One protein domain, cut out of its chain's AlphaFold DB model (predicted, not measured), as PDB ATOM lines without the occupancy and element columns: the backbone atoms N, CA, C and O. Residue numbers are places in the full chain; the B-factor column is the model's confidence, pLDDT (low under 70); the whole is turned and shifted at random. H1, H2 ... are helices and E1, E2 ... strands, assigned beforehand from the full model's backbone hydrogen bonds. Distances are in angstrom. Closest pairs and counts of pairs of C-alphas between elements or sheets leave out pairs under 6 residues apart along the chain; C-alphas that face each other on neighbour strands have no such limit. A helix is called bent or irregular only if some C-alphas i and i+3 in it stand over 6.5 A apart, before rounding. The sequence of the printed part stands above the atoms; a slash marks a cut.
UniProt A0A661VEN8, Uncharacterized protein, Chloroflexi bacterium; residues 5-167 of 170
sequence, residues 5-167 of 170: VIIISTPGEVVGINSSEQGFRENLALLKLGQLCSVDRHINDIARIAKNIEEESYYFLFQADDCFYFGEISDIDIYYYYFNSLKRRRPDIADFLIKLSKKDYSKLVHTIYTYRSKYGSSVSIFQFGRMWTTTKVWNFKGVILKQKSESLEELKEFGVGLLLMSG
ATOM      1  N   VAL A   5     159.708 336.204 186.887       59.12
ATOM      2  CA  VAL A   5     159.252 335.982 188.259       59.12
ATOM      3  C   VAL A   5     158.188 334.909 188.207       59.12
ATOM      4  O   VAL A   5     157.184 335.077 187.515       59.12
ATOM      5  N   ILE A   6     158.412 333.803 188.904       64.31
ATOM      6  CA  ILE A   6     157.477 332.684 188.833       64.31
ATOM      7  C   ILE A   6     156.547 332.707 190.042       64.31
ATOM      8  O   ILE A   6     155.356 332.467 189.886       64.31
ATOM      9  N   ILE A   7     157.043 333.063 191.234       64.75
ATOM     10  CA  ILE A   7     156.229 333.106 192.461       64.75
ATOM     11  C   ILE A   7     156.746 334.182 193.390       64.75
ATOM     12  O   ILE A   7     157.932 334.175 193.687       64.75
ATOM     13  N   ILE A   8     155.849 335.033 193.891       57.34
ATOM     14  CA  ILE A   8     156.089 335.940 195.017       57.34
ATOM     15  C   ILE A   8     155.187 335.457 196.157       57.34
ATOM     16  O   ILE A   8     153.965 335.508 196.038       57.34
ATOM     17  N   SER A   9     155.779 334.959 197.235       57.44
ATOM     18  CA  SER A   9     155.094 334.657 198.490       57.44
ATOM     19  C   SER A   9     155.123 335.901 199.386       57.44
ATOM     20  O   SER A   9     156.190 336.434 199.716       57.44
ATOM     21  N   THR A  10     153.931 336.395 199.722       48.75
ATOM     22  CA  THR A  10     153.660 337.509 200.652       48.75
ATOM     23  C   THR A  10     153.416 336.974 202.075       48.75
ATOM     24  O   THR A  10     153.085 335.799 202.219       48.75
ATOM     25  N   PRO A  11     153.563 337.787 203.144       42.81
ATOM     26  CA  PRO A  11     153.787 337.278 204.499       42.81
ATOM     27  C   PRO A  11     152.626 336.429 205.027       42.81
ATOM     28  O   PRO A  11     151.493 336.893 205.137       42.81
ATOM     29  N   GLY A  12     152.944 335.191 205.395       47.97
ATOM     30  CA  GLY A  12     152.008 334.257 206.032       47.97
ATOM     31  C   GLY A  12     152.478 332.804 206.068       47.97
ATOM     32  O   GLY A  12     151.719 331.911 206.434       47.97
ATOM     33  N   GLU A  13     153.716 332.546 205.675       56.50
ATOM     34  CA  GLU A  13     154.153 331.214 205.295       56.50
ATOM     35  C   GLU A  13     155.303 330.795 206.200       56.50
ATOM     36  O   GLU A  13     156.022 331.635 206.742       56.50
ATOM     37  N   VAL A  14     155.438 329.498 206.451       58.47
ATOM     38  CA  VAL A  14     156.453 328.969 207.368       58.47
ATOM     39  C   VAL A  14     157.608 328.437 206.539       58.47
ATOM     40  O   VAL A  14     157.399 327.516 205.747       58.47
ATOM     41  N   VAL A  15     158.818 328.963 206.761       66.50
ATOM     42  CA  VAL A  15     160.034 328.235 206.379       66.50
ATOM     43  C   VAL A  15     160.472 327.374 207.553       66.50
ATOM     44  O   VAL A  15     160.719 327.889 208.643       66.50
ATOM     45  N   GLY A  16     160.565 326.066 207.334       70.75
ATOM     46  CA  GLY A  16     161.218 325.141 208.250       70.75
ATOM     47  C   GLY A  16     162.602 324.766 207.729       70.75
ATOM     48  O   GLY A  16     162.709 324.062 206.730       70.75
ATOM     49  N   ILE A  17     163.667 325.198 208.401       74.31
ATOM     50  CA  ILE A  17     165.033 324.729 208.114       74.31
ATOM     51  C   ILE A  17     165.419 323.674 209.139       74.31
ATOM     52  O   ILE A  17     165.166 323.851 210.334       74.31
ATOM     53  N   ASN A  18     165.992 322.562 208.686       72.88
ATOM     54  CA  ASN A  18     166.373 321.471 209.572       72.88
ATOM     55  C   ASN A  18     167.453 321.957 210.556       72.88
ATOM     56  O   ASN A  18     168.527 322.402 210.139       72.88
ATOM     57  N   SER A  19     167.160 321.905 211.859       61.88
ATOM     58  CA  SER A  19     168.144 322.247 212.886       61.88
ATOM     59  C   SER A  19     169.027 321.027 213.115       61.88
ATOM     60  O   SER A  19     168.527 319.961 213.464       61.88
ATOM     61  N   SER A  20     170.325 321.189 212.886       58.34
ATOM     62  CA  SER A  20     171.339 320.149 212.699       58.34
ATOM     63  C   SER A  20     171.654 319.250 213.907       58.34
ATOM     64  O   SER A  20     172.816 318.912 214.105       58.34
ATOM     65  N   GLU A  21     170.687 318.845 214.728       48.34
ATOM     66  CA  GLU A  21     171.007 318.103 215.953       48.34
ATOM     67  C   GLU A  21     170.985 316.581 215.820       48.34
ATOM     68  O   GLU A  21     171.719 315.941 216.565       48.34
ATOM     69  N   GLN A  22     170.276 315.952 214.870       41.44
ATOM     70  CA  GLN A  22     170.312 314.481 214.752       41.44
ATOM     71  C   GLN A  22     170.117 313.972 213.307       41.44
ATOM     72  O   GLN A  22     169.001 313.771 212.845       41.44
ATOM     73  N   GLY A  23     171.223 313.707 212.598       42.97
ATOM     74  CA  GLY A  23     171.321 312.525 211.723       42.97
ATOM     75  C   GLY A  23     170.688 312.515 210.321       42.97
ATOM     76  O   GLY A  23     170.529 311.424 209.777       42.97
ATOM     77  N   PHE A  24     170.379 313.649 209.684       52.41
ATOM     78  CA  PHE A  24     169.851 313.646 208.304       52.41
ATOM     79  C   PHE A  24     170.869 314.116 207.252       52.41
ATOM     80  O   PHE A  24     171.702 314.981 207.509       52.41
ATOM     81  N   ARG A  25     170.807 313.506 206.058       54.31
ATOM     82  CA  ARG A  25     171.807 313.614 204.973       54.31
ATOM     83  C   ARG A  25     171.521 314.712 203.933       54.31
ATOM     84  O   ARG A  25     172.295 314.843 202.989       54.31
ATOM     85  N   GLU A  26     170.437 315.479 204.065       66.94
ATOM     86  CA  GLU A  26     169.898 316.289 202.959       66.94
ATOM     87  C   GLU A  26     169.661 317.763 203.338       66.94
ATOM     88  O   GLU A  26     169.128 318.076 204.402       66.94
ATOM     89  N   ASN A  27     170.059 318.667 202.436       75.94
ATOM     90  CA  ASN A  27     170.034 320.129 202.581       75.94
ATOM     91  C   ASN A  27     168.648 320.711 202.241       75.94
ATOM     92  O   ASN A  27     168.476 321.375 201.216       75.94
ATOM     93  N   LEU A  28     167.649 320.398 203.064       77.12
ATOM     94  CA  LEU A  28     166.240 320.664 202.763       77.12
ATOM     95  C   LEU A  28     165.680 321.831 203.583       77.12
ATOM     96  O   LEU A  28     165.816 321.865 204.807       77.12
ATOM     97  N   ALA A  29     164.993 322.745 202.904       78.12
ATOM     98  CA  ALA A  29     164.162 323.784 203.494       78.12
ATOM     99  C   ALA A  29     162.694 323.524 203.133       78.12
ATOM    100  O   ALA A  29     162.328 323.389 201.968       78.12
ATOM    101  N   LEU A  30     161.842 323.444 204.147       75.25
ATOM    102  CA  LEU A  30     160.401 323.332 203.986       75.25
ATOM    103  C   LEU A  30     159.815 324.716 203.740       75.25
ATOM    104  O   LEU A  30     159.952 325.582 204.596       75.25
ATOM    105  N   LEU A  31     159.124 324.893 202.622       76.12
ATOM    106  CA  LEU A  31     158.331 326.069 202.299       76.12
ATOM    107  C   LEU A  31     156.846 325.690 202.344       76.12
ATOM    108  O   LEU A  31     156.367 324.906 201.525       76.12
ATOM    109  N   LYS A  32     156.103 326.238 203.307       69.69
ATOM    110  CA  LYS A  32     154.651 326.034 203.397       69.69
ATOM    111  C   LYS A  32     153.923 327.210 202.770       69.69
ATOM    112  O   LYS A  32     153.891 328.255 203.414       69.69
ATOM    113  N   LEU A  33     153.312 327.039 201.594       60.84
ATOM    114  CA  LEU A  33     152.428 328.085 201.080       60.84
ATOM    115  C   LEU A  33     151.084 328.045 201.835       60.84
ATOM    116  O   LEU A  33     150.454 326.994 201.954       60.84
ATOM    117  N   GLY A  34     150.677 329.170 202.414       48.59
ATOM    118  CA  GLY A  34     149.491 329.312 203.249       48.59
ATOM    119  C   GLY A  34     148.213 329.392 202.414       48.59
ATOM    120  O   GLY A  34     148.232 329.724 201.230       48.59
ATOM    121  N   GLN A  35     147.068 329.096 203.034       49.38
ATOM    122  CA  GLN A  35     145.760 329.206 202.384       49.38
ATOM    123  C   GLN A  35     145.397 330.671 202.106       49.38
ATOM    124  O   GLN A  35     144.817 331.338 202.957       49.38
ATOM    125  N   LEU A  36     145.671 331.156 200.895       45.22
ATOM    126  CA  LEU A  36     145.040 332.348 200.325       45.22
ATOM    127  C   LEU A  36     144.725 332.098 198.844       45.22
ATOM    128  O   LEU A  36     145.409 331.338 198.171       45.22
ATOM    129  N   CYS A  37     143.631 332.696 198.375       39.06
ATOM    130  CA  CYS A  37     142.778 332.352 197.227       39.06
ATOM    131  C   CYS A  37     143.401 332.260 195.804       39.06
ATOM    132  O   CYS A  37     142.696 332.471 194.818       39.06
ATOM    133  N   SER A  38     144.677 331.906 195.653       52.94
ATOM    134  CA  SER A  38     145.391 331.703 194.380       52.94
ATOM    135  C   SER A  38     146.277 330.444 194.348       52.94
ATOM    136  O   SER A  38     147.080 330.293 193.422       52.94
ATOM    137  N   VAL A  39     146.107 329.529 195.315       57.69
ATOM    138  CA  VAL A  39     146.863 328.266 195.473       57.69
ATOM    139  C   VAL A  39     147.044 327.509 194.148       57.69
ATOM    140  O   VAL A  39     148.149 327.076 193.836       57.69
ATOM    141  N   ASP A  40     146.004 327.437 193.308       63.69
ATOM    142  CA  ASP A  40     146.042 326.715 192.028       63.69
ATOM    143  C   ASP A  40     147.118 327.246 191.057       63.69
ATOM    144  O   ASP A  40     147.781 326.462 190.378       63.69
ATOM    145  N   ARG A  41     147.309 328.570 190.956       69.06
ATOM    146  CA  ARG A  41     148.295 329.139 190.016       69.06
ATOM    147  C   ARG A  41     149.714 328.877 190.513       69.06
ATOM    148  O   ARG A  41     150.525 328.353 189.758       69.06
ATOM    149  N   HIS A  42     149.971 329.161 191.787       73.31
ATOM    150  CA  HIS A  42     151.295 328.982 192.376       73.31
ATOM    151  C   HIS A  42     151.708 327.509 192.428       73.31
ATOM    152  O   HIS A  42     152.837 327.199 192.072       73.31
ATOM    153  N   ILE A  43     150.796 326.586 192.759       74.31
ATOM    154  CA  ILE A  43     151.063 325.142 192.676       74.31
ATOM    155  C   ILE A  43     151.484 324.739 191.264       74.31
ATOM    156  O   ILE A  43     152.478 324.036 191.109       74.31
ATOM    157  N   ASN A  44     150.741 325.163 190.237       77.12
ATOM    158  CA  ASN A  44     151.055 324.806 188.852       77.12
ATOM    159  C   ASN A  44     152.405 325.380 188.413       77.12
ATOM    160  O   ASN A  44     153.165 324.712 187.711       77.12
ATOM    161  N   ASP A  45     152.714 326.599 188.850       78.38
ATOM    162  CA  ASP A  45     153.998 327.235 188.602       78.38
ATOM    163  C   ASP A  45     155.150 326.474 189.286       78.38
ATOM    164  O   ASP A  45     156.137 326.179 188.610       78.38
ATOM    165  N   ILE A  46     155.010 326.054 190.555       80.12
ATOM    166  CA  ILE A  46     156.015 325.207 191.235       80.12
ATOM    167  C   ILE A  46     156.120 323.840 190.573       80.12
ATOM    168  O   ILE A  46     157.223 323.363 190.341       80.12
ATOM    169  N   ALA A  47     155.000 323.212 190.219       81.50
ATOM    170  CA  ALA A  47     154.997 321.919 189.546       81.50
ATOM    171  C   ALA A  47     155.704 321.974 188.187       81.50
ATOM    172  O   ALA A  47     156.343 321.002 187.788       81.50
ATOM    173  N   ARG A  48     155.619 323.104 187.473       84.62
ATOM    174  CA  ARG A  48     156.398 323.331 186.253       84.62
ATOM    175  C   ARG A  48     157.882 323.532 186.560       84.62
ATOM    176  O   ARG A  48     158.697 322.952 185.859       84.62
ATOM    177  N   ILE A  49     158.224 324.307 187.592       85.69
ATOM    178  CA  ILE A  49     159.621 324.485 188.024       85.69
ATOM    179  C   ILE A  49     160.246 323.131 188.377       85.69
ATOM    180  O   ILE A  49     161.295 322.796 187.843       85.69
ATOM    181  N   ALA A  50     159.577 322.330 189.210       85.88
ATOM    182  CA  ALA A  50     160.054 321.022 189.652       85.88
ATOM    183  C   ALA A  50     160.346 320.081 188.470       85.88
ATOM    184  O   ALA A  50     161.347 319.378 188.475       85.88
ATOM    185  N   LYS A  51     159.515 320.112 187.419       88.31
ATOM    186  CA  LYS A  51     159.736 319.327 186.192       88.31
ATOM    187  C   LYS A  51     160.936 319.785 185.364       88.31
ATOM    188  O   LYS A  51     161.486 318.976 184.631       88.31
ATOM    189  N   ASN A  52     161.300 321.060 185.454       89.00
ATOM    190  CA  ASN A  52     162.335 321.672 184.626       89.00
ATOM    191  C   ASN A  52     163.655 321.890 185.386       89.00
ATOM    192  O   ASN A  52     164.576 322.480 184.830       89.00
ATOM    193  N   ILE A  53     163.748 321.465 186.652       86.81
ATOM    194  CA  ILE A  53     164.876 321.786 187.543       86.81
ATOM    195  C   ILE A  53     166.214 321.199 187.058       86.81
ATOM    196  O   ILE A  53     167.271 321.715 187.397       86.81
ATOM    197  N   GLU A  54     166.177 320.139 186.242       87.12
ATOM    198  CA  GLU A  54     167.374 319.525 185.650       87.12
ATOM    199  C   GLU A  54     167.911 320.297 184.431       87.12
ATOM    200  O   GLU A  54     169.096 320.206 184.116       87.12
ATOM    201  N   GLU A  55     167.054 321.056 183.743       89.81
ATOM    202  CA  GLU A  55     167.388 321.756 182.492       89.81
ATOM    203  C   GLU A  55     167.575 323.266 182.687       89.81
ATOM    204  O   GLU A  55     168.195 323.938 181.862       89.81
ATOM    205  N   GLU A  56     167.016 323.825 183.760       90.56
ATOM    206  CA  GLU A  56     166.925 325.264 183.979       90.56
ATOM    207  C   GLU A  56     167.340 325.626 185.409       90.56
ATOM    208  O   GLU A  56     166.969 324.956 186.369       90.56
ATOM    209  N   SER A  57     168.070 326.733 185.563       90.81
ATOM    210  CA  SER A  57     168.519 327.201 186.875       90.81
ATOM    211  C   SER A  57     167.466 328.078 187.546       90.81
ATOM    212  O   SER A  57     167.026 329.105 187.009       90.81
ATOM    213  N   TYR A  58     167.092 327.691 188.761       89.50
ATOM    214  CA  TYR A  58     166.134 328.404 189.594       89.50
ATOM    215  C   TYR A  58     166.764 328.804 190.920       89.50
ATOM    216  O   TYR A  58     167.520 328.051 191.526       89.50
ATOM    217  N   TYR A  59     166.408 329.988 191.399       89.31
ATOM    218  CA  TYR A  59     166.946 330.570 192.616       89.31
ATOM    219  C   TYR A  59     165.822 330.952 193.562       89.31
ATOM    220  O   TYR A  59     164.825 331.557 193.166       89.31
ATOM    221  N   PHE A  60     166.008 330.620 194.831       87.06
ATOM    222  CA  PHE A  60     165.161 331.076 195.914       87.06
ATOM    223  C   PHE A  60     165.785 332.323 196.535       87.06
ATOM    224  O   PHE A  60     166.919 332.284 197.024       87.06
ATOM    225  N   LEU A  61     165.039 333.427 196.523       87.69
ATOM    226  CA  LEU A  61     165.356 334.610 197.305       87.69
ATOM    227  C   LEU A  61     164.363 334.728 198.457       87.69
ATOM    228  O   LEU A  61     163.151 334.711 198.268       87.69
ATOM    229  N   PHE A  62     164.901 334.882 199.652       81.56
ATOM    230  CA  PHE A  62     164.181 334.900 200.910       81.56
ATOM    231  C   PHE A  62     164.537 336.166 201.677       81.56
ATOM    232  O   PHE A  62     165.716 336.457 201.868       81.56
ATOM    233  N   GLN A  63     163.525 336.896 202.129       81.25
ATOM    234  CA  GLN A  63     163.655 338.011 203.053       81.25
ATOM    235  C   GLN A  63     163.027 337.625 204.390       81.25
ATOM    236  O   GLN A  63     161.823 337.362 204.462       81.25
ATOM    237  N   ALA A  64     163.825 337.670 205.449       76.31
ATOM    238  CA  ALA A  64     163.326 337.676 206.814       76.31
ATOM    239  C   ALA A  64     163.927 338.877 207.546       76.31
ATOM    240  O   ALA A  64     165.149 339.039 207.597       76.31
ATOM    241  N   ASP A  65     163.052 339.750 208.043       74.19
ATOM    242  CA  ASP A  65     163.393 341.109 208.469       74.19
ATOM    243  C   ASP A  65     164.227 341.852 207.397       74.19
ATOM    244  O   ASP A  65     163.861 341.890 206.220       74.19
ATOM    245  N   ASP A  66     165.375 342.407 207.792       74.94
ATOM    246  CA  ASP A  66     166.319 343.125 206.928       74.94
ATOM    247  C   ASP A  66     167.322 342.190 206.230       74.94
ATOM    248  O   ASP A  66     168.235 342.637 205.534       74.94
ATOM    249  N   CYS A  67     167.202 340.876 206.439       78.56
ATOM    250  CA  CYS A  67     168.150 339.900 205.921       78.56
ATOM    251  C   CYS A  67     167.629 339.248 204.648       78.56
ATOM    252  O   CYS A  67     166.572 338.618 204.643       78.56
ATOM    253  N   PHE A  68     168.438 339.333 203.593       84.56
ATOM    254  CA  PHE A  68     168.181 338.676 202.320       84.56
ATOM    255  C   PHE A  68     169.096 337.474 202.141       84.56
ATOM    256  O   PHE A  68     170.319 337.560 202.280       84.56
ATOM    257  N   TYR A  69     168.496 336.357 201.772       86.25
ATOM    258  CA  TYR A  69     169.180 335.128 201.432       86.25
ATOM    259  C   TYR A  69     168.864 334.757 199.989       86.25
ATOM    260  O   TYR A  69     167.701 334.733 199.609       86.25
ATOM    261  N   PHE A  70     169.895 334.436 199.212       89.25
ATOM    262  CA  PHE A  70     169.795 334.023 197.816       89.25
ATOM    263  C   PHE A  70     170.527 332.693 197.641       89.25
ATOM    264  O   PHE A  70     171.695 332.591 198.036       89.25
ATOM    265  N   GLY A  71     169.859 331.693 197.073       88.69
ATOM    266  CA  GLY A  71     170.428 330.360 196.889       88.69
ATOM    267  C   GLY A  71     169.815 329.613 195.715       88.69
ATOM    268  O   GLY A  71     168.651 329.822 195.378       88.69
ATOM    269  N   GLU A  72     170.608 328.746 195.096       90.56
ATOM    270  CA  GLU A  72     170.162 327.901 193.989       90.56
ATOM    271  C   GLU A  72     169.297 326.739 194.492       90.56
ATOM    272  O   GLU A  72     169.620 326.081 195.491       90.56
ATOM    273  N   ILE A  73     168.202 326.491 193.779       88.94
ATOM    274  CA  ILE A  73     167.306 325.365 194.003       88.94
ATOM    275  C   ILE A  73     167.820 324.186 193.184       88.94
ATOM    276  O   ILE A  73     167.900 324.256 191.964       88.94
ATOM    277  N   SER A  74     168.138 323.098 193.874       89.19
ATOM    278  CA  SER A  74     168.602 321.852 193.255       89.19
ATOM    279  C   SER A  74     167.496 320.817 193.067       89.19
ATOM    280  O   SER A  74     167.659 319.912 192.261       89.19
ATOM    281  N   ASP A  75     166.410 320.912 193.837       88.50
ATOM    282  CA  ASP A  75     165.271 319.994 193.752       88.50
ATOM    283  C   ASP A  75     164.040 320.590 194.451       88.50
ATOM    284  O   ASP A  75     164.187 321.431 195.353       88.50
ATOM    285  N   ILE A  76     162.843 320.148 194.061       85.44
ATOM    286  CA  ILE A  76     161.576 320.515 194.704       85.44
ATOM    287  C   ILE A  76     160.641 319.303 194.771       85.44
ATOM    288  O   ILE A  76     160.080 318.894 193.755       85.44
ATOM    289  N   ASP A  77     160.343 318.835 195.985       83.19
ATOM    290  CA  ASP A  77     159.235 317.902 196.211       83.19
ATOM    291  C   ASP A  77     157.948 318.655 196.564       83.19
ATOM    292  O   ASP A  77     157.955 319.617 197.338       83.19
ATOM    293  N   ILE A  78     156.815 318.190 196.030       80.94
ATOM    294  CA  ILE A  78     155.496 318.801 196.239       80.94
ATOM    295  C   ILE A  78     154.561 317.794 196.897       80.94
ATOM    296  O   ILE A  78     154.338 316.704 196.368       80.94
ATOM    297  N   TYR A  79     153.947 318.187 198.011       77.56
ATOM    298  CA  TYR A  79     153.006 317.348 198.743       77.56
ATOM    299  C   TYR A  79     151.648 318.021 198.853       77.56
ATOM    300  O   TYR A  79     151.514 319.130 199.369       77.56
ATOM    301  N   TYR A  80     150.629 317.306 198.390       77.44
ATOM    302  CA  TYR A  80     149.251 317.769 198.341       77.44
ATOM    303  C   TYR A  80     148.436 317.203 199.501       77.44
ATOM    304  O   TYR A  80     148.396 315.988 199.695       77.44
ATOM    305  N   TYR A  81     147.723 318.072 200.213       74.12
ATOM    306  CA  TYR A  81     146.791 317.686 201.267       74.12
ATOM    307  C   TYR A  81     145.350 317.970 200.835       74.12
ATOM    308  O   TYR A  81     145.034 319.053 200.343       74.12
ATOM    309  N   TYR A  82     144.481 316.980 201.039       74.12
ATOM    310  CA  TYR A  82     143.057 317.018 200.703       74.12
ATOM    311  C   TYR A  82     142.263 316.754 201.988       74.12
ATOM    312  O   TYR A  82     142.266 315.633 202.496       74.12
ATOM    313  N   PHE A  83     141.621 317.780 202.541       63.88
ATOM    314  CA  PHE A  83     140.891 317.706 203.810       63.88
ATOM    315  C   PHE A  83     139.443 317.222 203.647       63.88
ATOM    316  O   PHE A  83     138.797 316.924 204.649       63.88
ATOM    317  N   ASN A  84     138.929 317.085 202.415       59.72
ATOM    318  CA  ASN A  84     137.545 316.667 202.168       59.72
ATOM    319  C   ASN A  84     137.422 315.406 201.287       59.72
ATOM    320  O   ASN A  84     137.998 315.318 200.202       59.72
ATOM    321  N   SER A  85     136.620 314.430 201.733       54.44
ATOM    322  CA  SER A  85     136.414 313.125 201.070       54.44
ATOM    323  C   SER A  85     135.474 313.178 199.857       54.44
ATOM    324  O   SER A  85     135.394 312.223 199.080       54.44
ATOM    325  N   LEU A  86     134.790 314.304 199.647       55.56
ATOM    326  CA  LEU A  86     133.888 314.523 198.523       55.56
ATOM    327  C   LEU A  86     134.504 315.525 197.533       55.56
ATOM    328  O   LEU A  86     134.455 316.731 197.739       55.56
ATOM    329  N   LYS A  87     134.974 314.977 196.403       48.72
ATOM    330  CA  LYS A  87     135.404 315.623 195.138       48.72
ATOM    331  C   LYS A  87     136.905 315.918 194.969       48.72
ATOM    332  O   LYS A  87     137.411 317.021 195.118       48.72
ATOM    333  N   ARG A  88     137.549 314.881 194.427       55.19
ATOM    334  CA  ARG A  88     138.847 314.795 193.740       55.19
ATOM    335  C   ARG A  88     139.042 315.789 192.576       55.19
ATOM    336  O   ARG A  88     138.978 315.374 191.418       55.19
ATOM    337  N   ARG A  89     139.318 317.073 192.825       57.62
ATOM    338  CA  ARG A  89     139.906 317.928 191.765       57.62
ATOM    339  C   ARG A  89     141.019 318.874 192.207       57.62
ATOM    340  O   ARG A  89     141.819 319.212 191.343       57.62
ATOM    341  N   ARG A  90     141.078 319.321 193.467       59.25
ATOM    342  CA  ARG A  90     142.026 320.370 193.885       59.25
ATOM    343  C   ARG A  90     142.555 320.137 195.305       59.25
ATOM    344  O   ARG A  90     141.752 319.725 196.140       59.25
ATOM    345  N   PRO A  91     143.860 320.339 195.559       64.38
ATOM    346  CA  PRO A  91     144.432 320.262 196.899       64.38
ATOM    347  C   PRO A  91     144.020 321.478 197.730       64.38
ATOM    348  O   PRO A  91     144.021 322.605 197.239       64.38
ATOM    349  N   ASP A  92     143.686 321.246 198.994       62.88
ATOM    350  CA  ASP A  92     143.307 322.299 199.941       62.88
ATOM    351  C   ASP A  92     144.538 323.037 200.490       62.88
ATOM    352  O   ASP A  92     144.454 324.211 200.856       62.88
ATOM    353  N   ILE A  93     145.674 322.332 200.571       70.56
ATOM    354  CA  ILE A  93     146.988 322.840 200.987       70.56
ATOM    355  C   ILE A  93     148.066 322.118 200.168       70.56
ATOM    356  O   ILE A  93     147.951 320.916 199.908       70.56
ATOM    357  N   ALA A  94     149.128 322.833 199.796       73.44
ATOM    358  CA  ALA A  94     150.350 322.237 199.272       73.44
ATOM    359  C   ALA A  94     151.557 322.689 200.095       73.44
ATOM    360  O   ALA A  94     151.744 323.879 200.342       73.44
ATOM    361  N   ASP A  95     152.374 321.720 200.493       76.56
ATOM    362  CA  ASP A  95     153.684 321.972 201.078       76.56
ATOM    363  C   ASP A  95     154.765 321.669 200.037       76.56
ATOM    364  O   ASP A  95     154.660 320.697 199.281       76.56
ATOM    365  N   PHE A  96     155.826 322.470 200.046       79.38
ATOM    366  CA  PHE A  96     156.958 322.338 199.136       79.38
ATOM    367  C   PHE A  96     158.226 322.094 199.933       79.38
ATOM    368  O   PHE A  96     158.487 322.754 200.939       79.38
ATOM    369  N   LEU A  97     159.033 321.151 199.480       81.12
ATOM    370  CA  LEU A  97     160.321 320.855 200.075       81.12
ATOM    371  C   LEU A  97     161.400 321.234 199.072       81.12
ATOM    372  O   LEU A  97     161.565 320.577 198.052       81.12
ATOM    373  N   ILE A  98     162.101 322.325 199.355       83.44
ATOM    374  CA  ILE A  98     163.129 322.877 198.481       83.44
ATOM    375  C   ILE A  98     164.477 322.342 198.941       83.44
ATOM    376  O   ILE A  98     164.889 322.548 200.087       83.44
ATOM    377  N   LYS A  99     165.195 321.686 198.036       85.44
ATOM    378  CA  LYS A  99     166.574 321.267 198.266       85.44
ATOM    379  C   LYS A  99     167.520 322.334 197.752       85.44
ATOM    380  O   LYS A  99     167.490 322.690 196.575       85.44
ATOM    381  N   LEU A 100     168.394 322.808 198.626       84.50
ATOM    382  CA  LEU A 100     169.390 323.823 198.298       84.50
ATOM    383  C   LEU A 100     170.771 323.185 198.134       84.50
ATOM    384  O   LEU A 100     171.075 322.135 198.716       84.50
ATOM    385  N   SER A 101     171.652 323.860 197.393       83.44
ATOM    386  CA  SER A 101     173.072 323.497 197.357       83.44
ATOM    387  C   SER A 101     173.651 323.469 198.783       83.44
ATOM    388  O   SER A 101     173.237 324.235 199.653       83.44
ATOM    389  N   LYS A 102     174.646 322.615 199.065       82.81
ATOM    390  CA  LYS A 102     175.253 322.534 200.416       82.81
ATOM    391  C   LYS A 102     175.782 323.887 200.897       82.81
ATOM    392  O   LYS A 102     175.639 324.235 202.071       82.81
ATOM    393  N   LYS A 103     176.404 324.633 199.981       86.31
ATOM    394  CA  LYS A 103     176.957 325.967 200.224       86.31
ATOM    395  C   LYS A 103     175.850 326.936 200.620       86.31
ATOM    396  O   LYS A 103     175.977 327.619 201.633       86.31
ATOM    397  N   ASP A 104     174.774 326.979 199.847       85.06
ATOM    398  CA  ASP A 104     173.709 327.938 200.091       85.06
ATOM    399  C   ASP A 104     172.869 327.517 201.297       85.06
ATOM    400  O   ASP A 104     172.561 328.365 202.130       85.06
ATOM    401  N   TYR A 105     172.587 326.231 201.497       83.56
ATOM    402  CA  TYR A 105     171.917 325.744 202.706       83.56
ATOM    403  C   TYR A 105     172.676 326.133 203.981       83.56
ATOM    404  O   TYR A 105     172.087 326.621 204.943       83.56
ATOM    405  N   SER A 106     174.004 325.990 203.969       81.31
ATOM    406  CA  SER A 106     174.853 326.357 205.109       81.31
ATOM    407  C   SER A 106     174.778 327.855 205.422       81.31
ATOM    408  O   SER A 106     174.707 328.233 206.589       81.31
ATOM    409  N   LYS A 107     174.731 328.715 204.394       83.12
ATOM    410  CA  LYS A 107     174.496 330.157 204.571       83.12
ATOM    411  C   LYS A 107     173.111 330.434 205.160       83.12
ATOM    412  O   LYS A 107     173.021 331.229 206.085       83.12
ATOM    413  N   LEU A 108     172.062 329.766 204.671       80.62
ATOM    414  CA  LEU A 108     170.695 329.930 205.178       80.62
ATOM    415  C   LEU A 108     170.617 329.590 206.668       80.62
ATOM    416  O   LEU A 108     170.140 330.397 207.465       80.62
ATOM    417  N   VAL A 109     171.145 328.424 207.053       79.38
ATOM    418  CA  VAL A 109     171.226 327.992 208.455       79.38
ATOM    419  C   VAL A 109     171.997 329.011 209.286       79.38
ATOM    420  O   VAL A 109     171.530 329.397 210.354       79.38
ATOM    421  N   HIS A 110     173.150 329.477 208.800       79.44
ATOM    422  CA  HIS A 110     173.960 330.463 209.508       79.44
ATOM    423  C   HIS A 110     173.215 331.788 209.713       79.44
ATOM    424  O   HIS A 110     173.227 332.323 210.821       79.44
ATOM    425  N   THR A 111     172.521 332.295 208.689       78.00
ATOM    426  CA  THR A 111     171.686 333.497 208.792       78.00
ATOM    427  C   THR A 111     170.602 333.302 209.847       78.00
ATOM    428  O   THR A 111     170.523 334.083 210.791       78.00
ATOM    429  N   ILE A 112     169.812 332.231 209.763       76.06
ATOM    430  CA  ILE A 112     168.738 331.985 210.736       76.06
ATOM    431  C   ILE A 112     169.281 331.797 212.156       76.06
ATOM    432  O   ILE A 112     168.697 332.318 213.103       76.06
ATOM    433  N   TYR A 113     170.414 331.112 212.317       73.44
ATOM    434  CA  TYR A 113     171.047 330.928 213.621       73.44
ATOM    435  C   TYR A 113     171.567 332.247 214.205       73.44
ATOM    436  O   TYR A 113     171.379 332.514 215.390       73.44
ATOM    437  N   THR A 114     172.172 333.100 213.377       74.81
ATOM    438  CA  THR A 114     172.660 334.426 213.794       74.81
ATOM    439  C   THR A 114     171.522 335.295 214.331       74.81
ATOM    440  O   THR A 114     171.695 336.016 215.309       74.81
ATOM    441  N   TYR A 115     170.327 335.163 213.756       72.38
ATOM    442  CA  TYR A 115     169.126 335.897 214.161       72.38
ATOM    443  C   TYR A 115     168.146 335.043 214.984       72.38
ATOM    444  O   TYR A 115     166.953 335.340 215.055       72.38
ATOM    445  N   ARG A 116     168.633 333.986 215.651       68.56
ATOM    446  CA  ARG A 116     167.804 333.033 216.410       68.56
ATOM    447  C   ARG A 116     166.948 333.691 217.493       68.56
ATOM    448  O   ARG A 116     165.840 333.232 217.746       68.56
ATOM    449  N   SER A 117     167.423 334.775 218.109       69.75
ATOM    450  CA  SER A 117     166.649 335.539 219.100       69.75
ATOM    451  C   SER A 117     165.344 336.113 218.536       69.75
ATOM    452  O   SER A 117     164.409 336.331 219.302       69.75
ATOM    453  N   LYS A 118     165.261 336.317 217.216       70.31
ATOM    454  CA  LYS A 118     164.069 336.807 216.515       70.31
ATOM    455  C   LYS A 118     163.171 335.684 215.995       70.31
ATOM    456  O   LYS A 118     161.952 335.814 216.025       70.31
ATOM    457  N   TYR A 119     163.763 334.579 215.542       67.00
ATOM    458  CA  TYR A 119     163.031 333.456 214.934       67.00
ATOM    459  C   TYR A 119     162.618 332.360 215.929       67.00
ATOM    460  O   TYR A 119     161.830 331.480 215.591       67.00
ATOM    461  N   GLY A 120     163.103 332.423 217.172       65.31
ATOM    462  CA  GLY A 120     162.734 331.502 218.244       65.31
ATOM    463  C   GLY A 120     163.569 330.217 218.284       65.31
ATOM    464  O   GLY A 120     164.625 330.084 217.662       65.31
ATOM    465  N   SER A 121     163.124 329.262 219.099       68.75
ATOM    466  CA  SER A 121     163.773 327.960 219.273       68.75
ATOM    467  C   SER A 121     163.352 326.951 218.203       68.75
ATOM    468  O   SER A 121     162.287 327.075 217.600       68.75
ATOM    469  N   SER A 122     164.162 325.903 218.016       75.56
ATOM    470  CA  SER A 122     163.763 324.734 217.235       75.56
ATOM    471  C   SER A 122     162.458 324.142 217.771       75.56
ATOM    472  O   SER A 122     162.231 324.094 218.980       75.56
ATOM    473  N   VAL A 123     161.612 323.673 216.864       75.88
ATOM    474  CA  VAL A 123     160.341 323.013 217.145       75.88
ATOM    475  C   VAL A 123     160.261 321.700 216.382       75.88
ATOM    476  O   VAL A 123     160.799 321.572 215.281       75.88
ATOM    477  N   SER A 124     159.537 320.740 216.945       79.38
ATOM    478  CA  SER A 124     159.215 319.495 216.252       79.38
ATOM    479  C   SER A 124     157.899 319.646 215.495       79.38
ATOM    480  O   SER A 124     156.887 320.045 216.074       79.38
ATOM    481  N   ILE A 125     157.896 319.338 214.200       73.25
ATOM    482  CA  ILE A 125     156.685 319.299 213.375       73.25
ATOM    483  C   ILE A 125     156.534 317.951 212.690       73.25
ATOM    484  O   ILE A 125     157.492 317.410 212.152       73.25
ATOM    485  N   PHE A 126     155.311 317.431 212.654       75.06
ATOM    486  CA  PHE A 126     154.991 316.278 211.822       75.06
ATOM    487  C   PHE A 126     154.580 316.762 210.429       75.06
ATOM    488  O   PHE A 126     153.581 317.471 210.302       75.06
ATOM    489  N   GLN A 127     155.372 316.438 209.405       74.19
ATOM    490  CA  GLN A 127     155.151 316.821 208.005       74.19
ATOM    491  C   GLN A 127     155.702 315.747 207.066       74.19
ATOM    492  O   GLN A 127     156.703 315.100 207.379       74.19
ATOM    493  N   PHE A 128     155.070 315.554 205.906       73.25
ATOM    494  CA  PHE A 128     155.516 314.565 204.909       73.25
ATOM    495  C   PHE A 128     155.639 313.137 205.469       73.25
ATOM    496  O   PHE A 128     156.568 312.398 205.151       73.25
ATOM    497  N   GLY A 129     154.733 312.769 206.380       71.06
ATOM    498  CA  GLY A 129     154.731 311.456 207.028       71.06
ATOM    499  C   GLY A 129     155.881 311.211 208.014       71.06
ATOM    500  O   GLY A 129     156.043 310.078 208.463       71.06
ATOM    501  N   ARG A 130     156.674 312.232 208.377       73.81
ATOM    502  CA  ARG A 130     157.770 312.112 209.354       73.81
ATOM    503  C   ARG A 130     157.827 313.287 210.331       73.81
ATOM    504  O   ARG A 130     157.273 314.356 210.083       73.81
ATOM    505  N   MET A 131     158.498 313.086 211.464       77.75
ATOM    506  CA  MET A 131     158.792 314.157 212.420       77.75
ATOM    507  C   MET A 131     160.047 314.918 211.979       77.75
ATOM    508  O   MET A 131     161.049 314.303 211.620       77.75
ATOM    509  N   TRP A 132     159.997 316.243 212.031       74.06
ATOM    510  CA  TRP A 132     161.085 317.150 211.677       74.06
ATOM    511  C   TRP A 132     161.429 318.033 212.864       74.06
ATOM    512  O   TRP A 132     160.534 318.677 213.405       74.06
ATOM    513  N   THR A 133     162.711 318.142 213.206       76.38
ATOM    514  CA  THR A 133     163.198 319.177 214.128       76.38
ATOM    515  C   THR A 133     163.672 320.370 213.308       76.38
ATOM    516  O   THR A 133     164.585 320.256 212.491       76.38
ATOM    517  N   THR A 134     163.021 321.516 213.469       77.19
ATOM    518  CA  THR A 134     163.220 322.654 212.572       77.19
ATOM    519  C   THR A 134     163.102 323.994 213.281       77.19
ATOM    520  O   THR A 134     162.350 324.123 214.241       77.19
ATOM    521  N   THR A 135     163.799 325.016 212.793       78.94
ATOM    522  CA  THR A 135     163.513 326.406 213.173       78.94
ATOM    523  C   THR A 135     162.440 326.956 212.244       78.94
ATOM    524  O   THR A 135     162.647 326.994 211.030       78.94
ATOM    525  N   LYS A 136     161.299 327.377 212.807       76.94
ATOM    526  CA  LYS A 136     160.222 328.020 212.046       76.94
ATOM    527  C   LYS A 136     160.489 329.509 211.913       76.94
ATOM    528  O   LYS A 136     160.541 330.209 212.917       76.94
ATOM    529  N   VAL A 137     160.558 329.991 210.681       76.62
ATOM    530  CA  VAL A 137     160.502 331.425 210.399       76.62
ATOM    531  C   VAL A 137     159.079 331.782 209.992       76.62
ATOM    532  O   VAL A 137     158.553 331.217 209.034       76.62
ATOM    533  N   TRP A 138     158.465 332.696 210.743       71.25
ATOM    534  CA  TRP A 138     157.154 333.270 210.439       71.25
ATOM    535  C   TRP A 138     157.313 334.592 209.683       71.25
ATOM    536  O   TRP A 138     158.334 335.258 209.826       71.25
ATOM    537  N   ASN A 139     156.282 334.993 208.932       68.50
ATOM    538  CA  ASN A 139     156.182 336.313 208.291       68.50
ATOM    539  C   ASN A 139     157.381 336.691 207.398       68.50
ATOM    540  O   ASN A 139     157.783 337.853 207.355       68.50
ATOM    541  N   PHE A 140     157.948 335.728 206.672       74.31
ATOM    542  CA  PHE A 140     158.970 336.008 205.663       74.31
ATOM    543  C   PHE A 140     158.322 336.405 204.324       74.31
ATOM    544  O   PHE A 140     157.127 336.181 204.109       74.31
ATOM    545  N   LYS A 141     159.122 336.960 203.408       78.25
ATOM    546  CA  LYS A 141     158.761 337.076 201.987       78.25
ATOM    547  C   LYS A 141     159.712 336.239 201.150       78.25
ATOM    548  O   LYS A 141     160.914 336.229 201.407       78.25
ATOM    549  N   GLY A 142     159.191 335.541 200.153       79.75
ATOM    550  CA  GLY A 142     159.998 334.677 199.295       79.75
ATOM    551  C   GLY A 142     159.674 334.888 197.829       79.75
ATOM    552  O   GLY A 142     158.531 335.159 197.478       79.75
ATOM    553  N   VAL A 143     160.665 334.739 196.959       81.25
ATOM    554  CA  VAL A 143     160.462 334.710 195.511       81.25
ATOM    555  C   VAL A 143     161.294 333.594 194.891       81.25
ATOM    556  O   VAL A 143     162.440 333.373 195.284       81.25
ATOM    557  N   ILE A 144     160.709 332.883 193.927       85.50
ATOM    558  CA  ILE A 144     161.449 331.960 193.060       85.50
ATOM    559  C   ILE A 144     161.695 332.651 191.721       85.50
ATOM    560  O   ILE A 144     160.760 333.101 191.046       85.50
ATOM    561  N   LEU A 145     162.969 332.730 191.357       87.38
ATOM    562  CA  LEU A 145     163.477 333.411 190.180       87.38
ATOM    563  C   LEU A 145     164.095 332.384 189.238       87.38
ATOM    564  O   LEU A 145     164.887 331.550 189.663       87.38
ATOM    565  N   LYS A 146     163.746 332.448 187.956       90.00
ATOM    566  CA  LYS A 146     164.406 331.653 186.919       90.00
ATOM    567  C   LYS A 146     165.528 332.471 186.304       90.00
ATOM    568  O   LYS A 146     165.243 333.559 185.810       90.00
ATOM    569  N   GLN A 147     166.736 331.919 186.275       89.00
ATOM    570  CA  GLN A 147     167.847 332.535 185.564       89.00
ATOM    571  C   GLN A 147     167.720 332.284 184.061       89.00
ATOM    572  O   GLN A 147     167.462 331.161 183.621       89.00
ATOM    573  N   LYS A 148     167.900 333.338 183.262       87.12
ATOM    574  CA  LYS A 148     168.042 333.242 181.806       87.12
ATOM    575  C   LYS A 148     169.410 333.743 181.349       87.12
ATOM    576  O   LYS A 148     170.351 332.968 181.264       87.12
ATOM    577  N   SER A 149     169.501 335.028 181.017       85.75
ATOM    578  CA  SER A 149     170.703 335.658 180.455       85.75
ATOM    579  C   SER A 149     171.383 336.604 181.439       85.75
ATOM    580  O   SER A 149     172.503 337.036 181.198       85.75
ATOM    581  N   GLU A 150     170.676 336.975 182.501       86.38
ATOM    582  CA  GLU A 150     171.165 337.829 183.572       86.38
ATOM    583  C   GLU A 150     172.260 337.158 184.408       86.38
ATOM    584  O   GLU A 150     172.270 335.940 184.633       86.38
ATOM    585  N   SER A 151     173.172 337.993 184.903       91.62
ATOM    586  CA  SER A 151     174.121 337.605 185.944       91.62
ATOM    587  C   SER A 151     173.394 337.273 187.253       91.62
ATOM    588  O   SER A 151     172.253 337.685 187.487       91.62
ATOM    589  N   LEU A 152     174.061 336.524 188.134       91.31
ATOM    590  CA  LEU A 152     173.497 336.169 189.440       91.31
ATOM    591  C   LEU A 152     173.279 337.405 190.317       91.31
ATOM    592  O   LEU A 152     172.314 337.459 191.078       91.31
ATOM    593  N   GLU A 153     174.154 338.398 190.196       92.19
ATOM    594  CA  GLU A 153     174.050 339.684 190.873       92.19
ATOM    595  C   GLU A 153     172.807 340.455 190.413       92.19
ATOM    596  O   GLU A 153     171.992 340.829 191.253       92.19
ATOM    597  N   GLU A 154     172.599 340.604 189.101       91.25
ATOM    598  CA  GLU A 154     171.410 341.270 188.545       91.25
ATOM    599  C   GLU A 154     170.117 340.551 188.947       91.25
ATOM    600  O   GLU A 154     169.135 341.189 189.336       91.25
ATOM    601  N   LEU A 155     170.113 339.213 188.892       90.50
ATOM    602  CA  LEU A 155     168.964 338.403 189.297       90.50
ATOM    603  C   LEU A 155     168.627 338.618 190.778       90.50
ATOM    604  O   LEU A 155     167.458 338.780 191.142       90.50
ATOM    605  N   LYS A 156     169.655 338.649 191.632       91.06
ATOM    606  CA  LYS A 156     169.516 338.898 193.067       91.06
ATOM    607  C   LYS A 156     168.998 340.309 193.343       91.06
ATOM    608  O   LYS A 156     168.062 340.448 194.125       91.06
ATOM    609  N   GLU A 157     169.580 341.338 192.731       91.00
ATOM    610  CA  GLU A 157     169.162 342.737 192.907       91.00
ATOM    611  C   GLU A 157     167.707 342.945 192.493       91.00
ATOM    612  O   GLU A 157     166.921 343.535 193.239       91.00
ATOM    613  N   PHE A 158     167.322 342.378 191.350       88.56
ATOM    614  CA  PHE A 158     165.944 342.395 190.882       88.56
ATOM    615  C   PHE A 158     164.994 341.740 191.891       88.56
ATOM    616  O   PHE A 158     163.973 342.322 192.262       88.56
ATOM    617  N   GLY A 159     165.351 340.556 192.394       87.31
ATOM    618  CA  GLY A 159     164.579 339.879 193.428       87.31
ATOM    619  C   GLY A 159     164.448 340.694 194.717       87.31
ATOM    620  O   GLY A 159     163.359 340.765 195.285       87.31
ATOM    621  N   VAL A 160     165.530 341.331 195.178       88.62
ATOM    622  CA  VAL A 160     165.510 342.187 196.376       88.62
ATOM    623  C   VAL A 160     164.546 343.352 196.166       88.62
ATOM    624  O   VAL A 160     163.690 343.591 197.018       88.62
ATOM    625  N   GLY A 161     164.613 344.012 195.005       86.88
ATOM    626  CA  GLY A 161     163.675 345.070 194.629       86.88
ATOM    627  C   GLY A 161     162.217 344.605 194.684       86.88
ATOM    628  O   GLY A 161     161.378 345.283 195.276       86.88
ATOM    629  N   LEU A 162     161.910 343.417 194.149       83.50
ATOM    630  CA  LEU A 162     160.558 342.844 194.208       83.50
ATOM    631  C   LEU A 162     160.069 342.615 195.639       83.50
ATOM    632  O   LEU A 162     158.928 342.957 195.960       83.50
ATOM    633  N   LEU A 163     160.904 342.035 196.506       81.38
ATOM    634  CA  LEU A 163     160.523 341.747 197.893       81.38
ATOM    635  C   LEU A 163     160.306 343.032 198.706       81.38
ATOM    636  O   LEU A 163     159.369 343.097 199.512       81.38
ATOM    637  N   LEU A 164     161.114 344.068 198.457       83.31
ATOM    638  CA  LEU A 164     160.949 345.390 199.064       83.31
ATOM    639  C   LEU A 164     159.628 346.041 198.630       83.31
ATOM    640  O   LEU A 164     158.831 346.408 199.494       83.31
ATOM    641  N   MET A 165     159.332 346.064 197.325       79.25
ATOM    642  CA  MET A 165     158.068 346.605 196.795       79.25
ATOM    643  C   MET A 165     156.836 345.827 197.278       79.25
ATOM    644  O   MET A 165     155.775 346.404 197.489       79.25
ATOM    645  N   SER A 166     156.973 344.522 197.534       71.50
ATOM    646  CA  SER A 166     155.888 343.676 198.063       71.50
ATOM    647  C   SER A 166     155.541 343.964 199.538       71.50
ATOM    648  O   SER A 166     154.673 343.306 200.107       71.50
ATOM    649  N   GLY A 167     156.261 344.885 200.197       55.69
ATOM    650  CA  GLY A 167     156.072 345.272 201.599       55.69
ATOM    651  C   GLY A 167     155.380 346.605 201.840       55.69
ATOM    652  O   GLY A 167     154.992 346.858 202.979       55.69
TER     653      GLY A 167
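What this domain is: This is residues 5 to 167 of the 170 residues of an uncharacterized protein of Chloroflexi bacterium (UniProt A0A661VEN8). One strongly twisted sheet of nine strands is folded back on itself into two leaves, E1 E9 E4 and E6 E3 E2 E8 E7, with the long bent strand E5 as the hinge. H1 packs on E5 and reaches E1 of one leaf and E6 of the other, H4 covers E9 and E4, H2 packs on E5, and the loop of residues 82 to 92 reaches a far tip at Leu 86. The 163 printed residues, of mixed class, hold nine named strands and four named helices, along the chain E1 E2 E3 H1 E4 E5 E6 H2 H3 E7 E8 E9 H4. The sheet, in order E1 E9 E4 E5 E6 E3 E2 E8 E7, is antiparallel; the whole is compact, with a radius of gyration of the C-alphas of 15.5 A and spans of 48 by 38 by 32 A.

How they stand to each other: Start at E5, residues 67 to 81, which bends by 94 degrees at residue 72. Its residues 67 to 73 pair with E4, residues 58 to 64, in a hairpin, with N 62 and O 69 2.8 A apart. Its residues 73 to 81 pair with E6, residues 93 to 100, in a second hairpin, with N 77 and O 97 at 3.0 A. E4, E5 and E6 are a meander, each strand the antiparallel neighbour of the one before. Beside E4 find E9, residues 141 to 146 (N 61 and O 143, 2.9 A), then the edge strand E1, residues 5 to 9 (N 9 and O 142, 2.8 A). Beside E6 find E3, residues 28 to 32 (N 31 and O 96, 2.8 A), then its hairpin partner E2, residues 14 to 18 (N 16 and O 30, 2.8 A). Next come E8, residues 130 to 137 (N 135 and O 17, 3.0 A), and, in a hairpin with it, the edge strand E7, residues 123 to 127 (N 125 and O 132, 2.8 A). H1, residues 39 to 52, is on the sheet; its closest C-alphas to E5 are Ala 50 and Ile 76, 5.3 A. H4, residues 152 to 165, is over E9 and E4 at a height over the sheet of 8.4 A, slantwise to the strands, at 42 degrees to E4 on the local plane; Leu 61 and Gly 159 are the closest C-alphas of E4 and H4, 6.6 A. H2, residues 102 to 114, is on the sheet at a height of 7.4 A; its closest C-alphas to E5 are Gly 71 and Asp 104, 5.2 A. H3, residues 116 to 119, only grazes the sheet. In H1, H2 and H4 every O i to N i+4 pair is within hydrogen-bond range; H3 is too short for one.

Where its parts are: Find C-alpha 5 at (159.252, 335.982, 188.259), where E1 begins. From C-alpha 67 at (168.150, 339.900, 205.921), E5 runs 31.2 A; E6 measures 22.6 A, H1 and H4 20.0 A each. H4 ends at C-alpha 165, (158.068, 346.605, 196.795).

The domain as a whole: The two C-alphas farthest apart, Leu 86 and Ser 151, are 48.1 A apart. The printed part has no cut, and the link from E5 to E6 is long. The mean pLDDT of the printed part is 74.7; 46 residues are under 70, among them 5 to 15, 32 to 41 and 83 to 92.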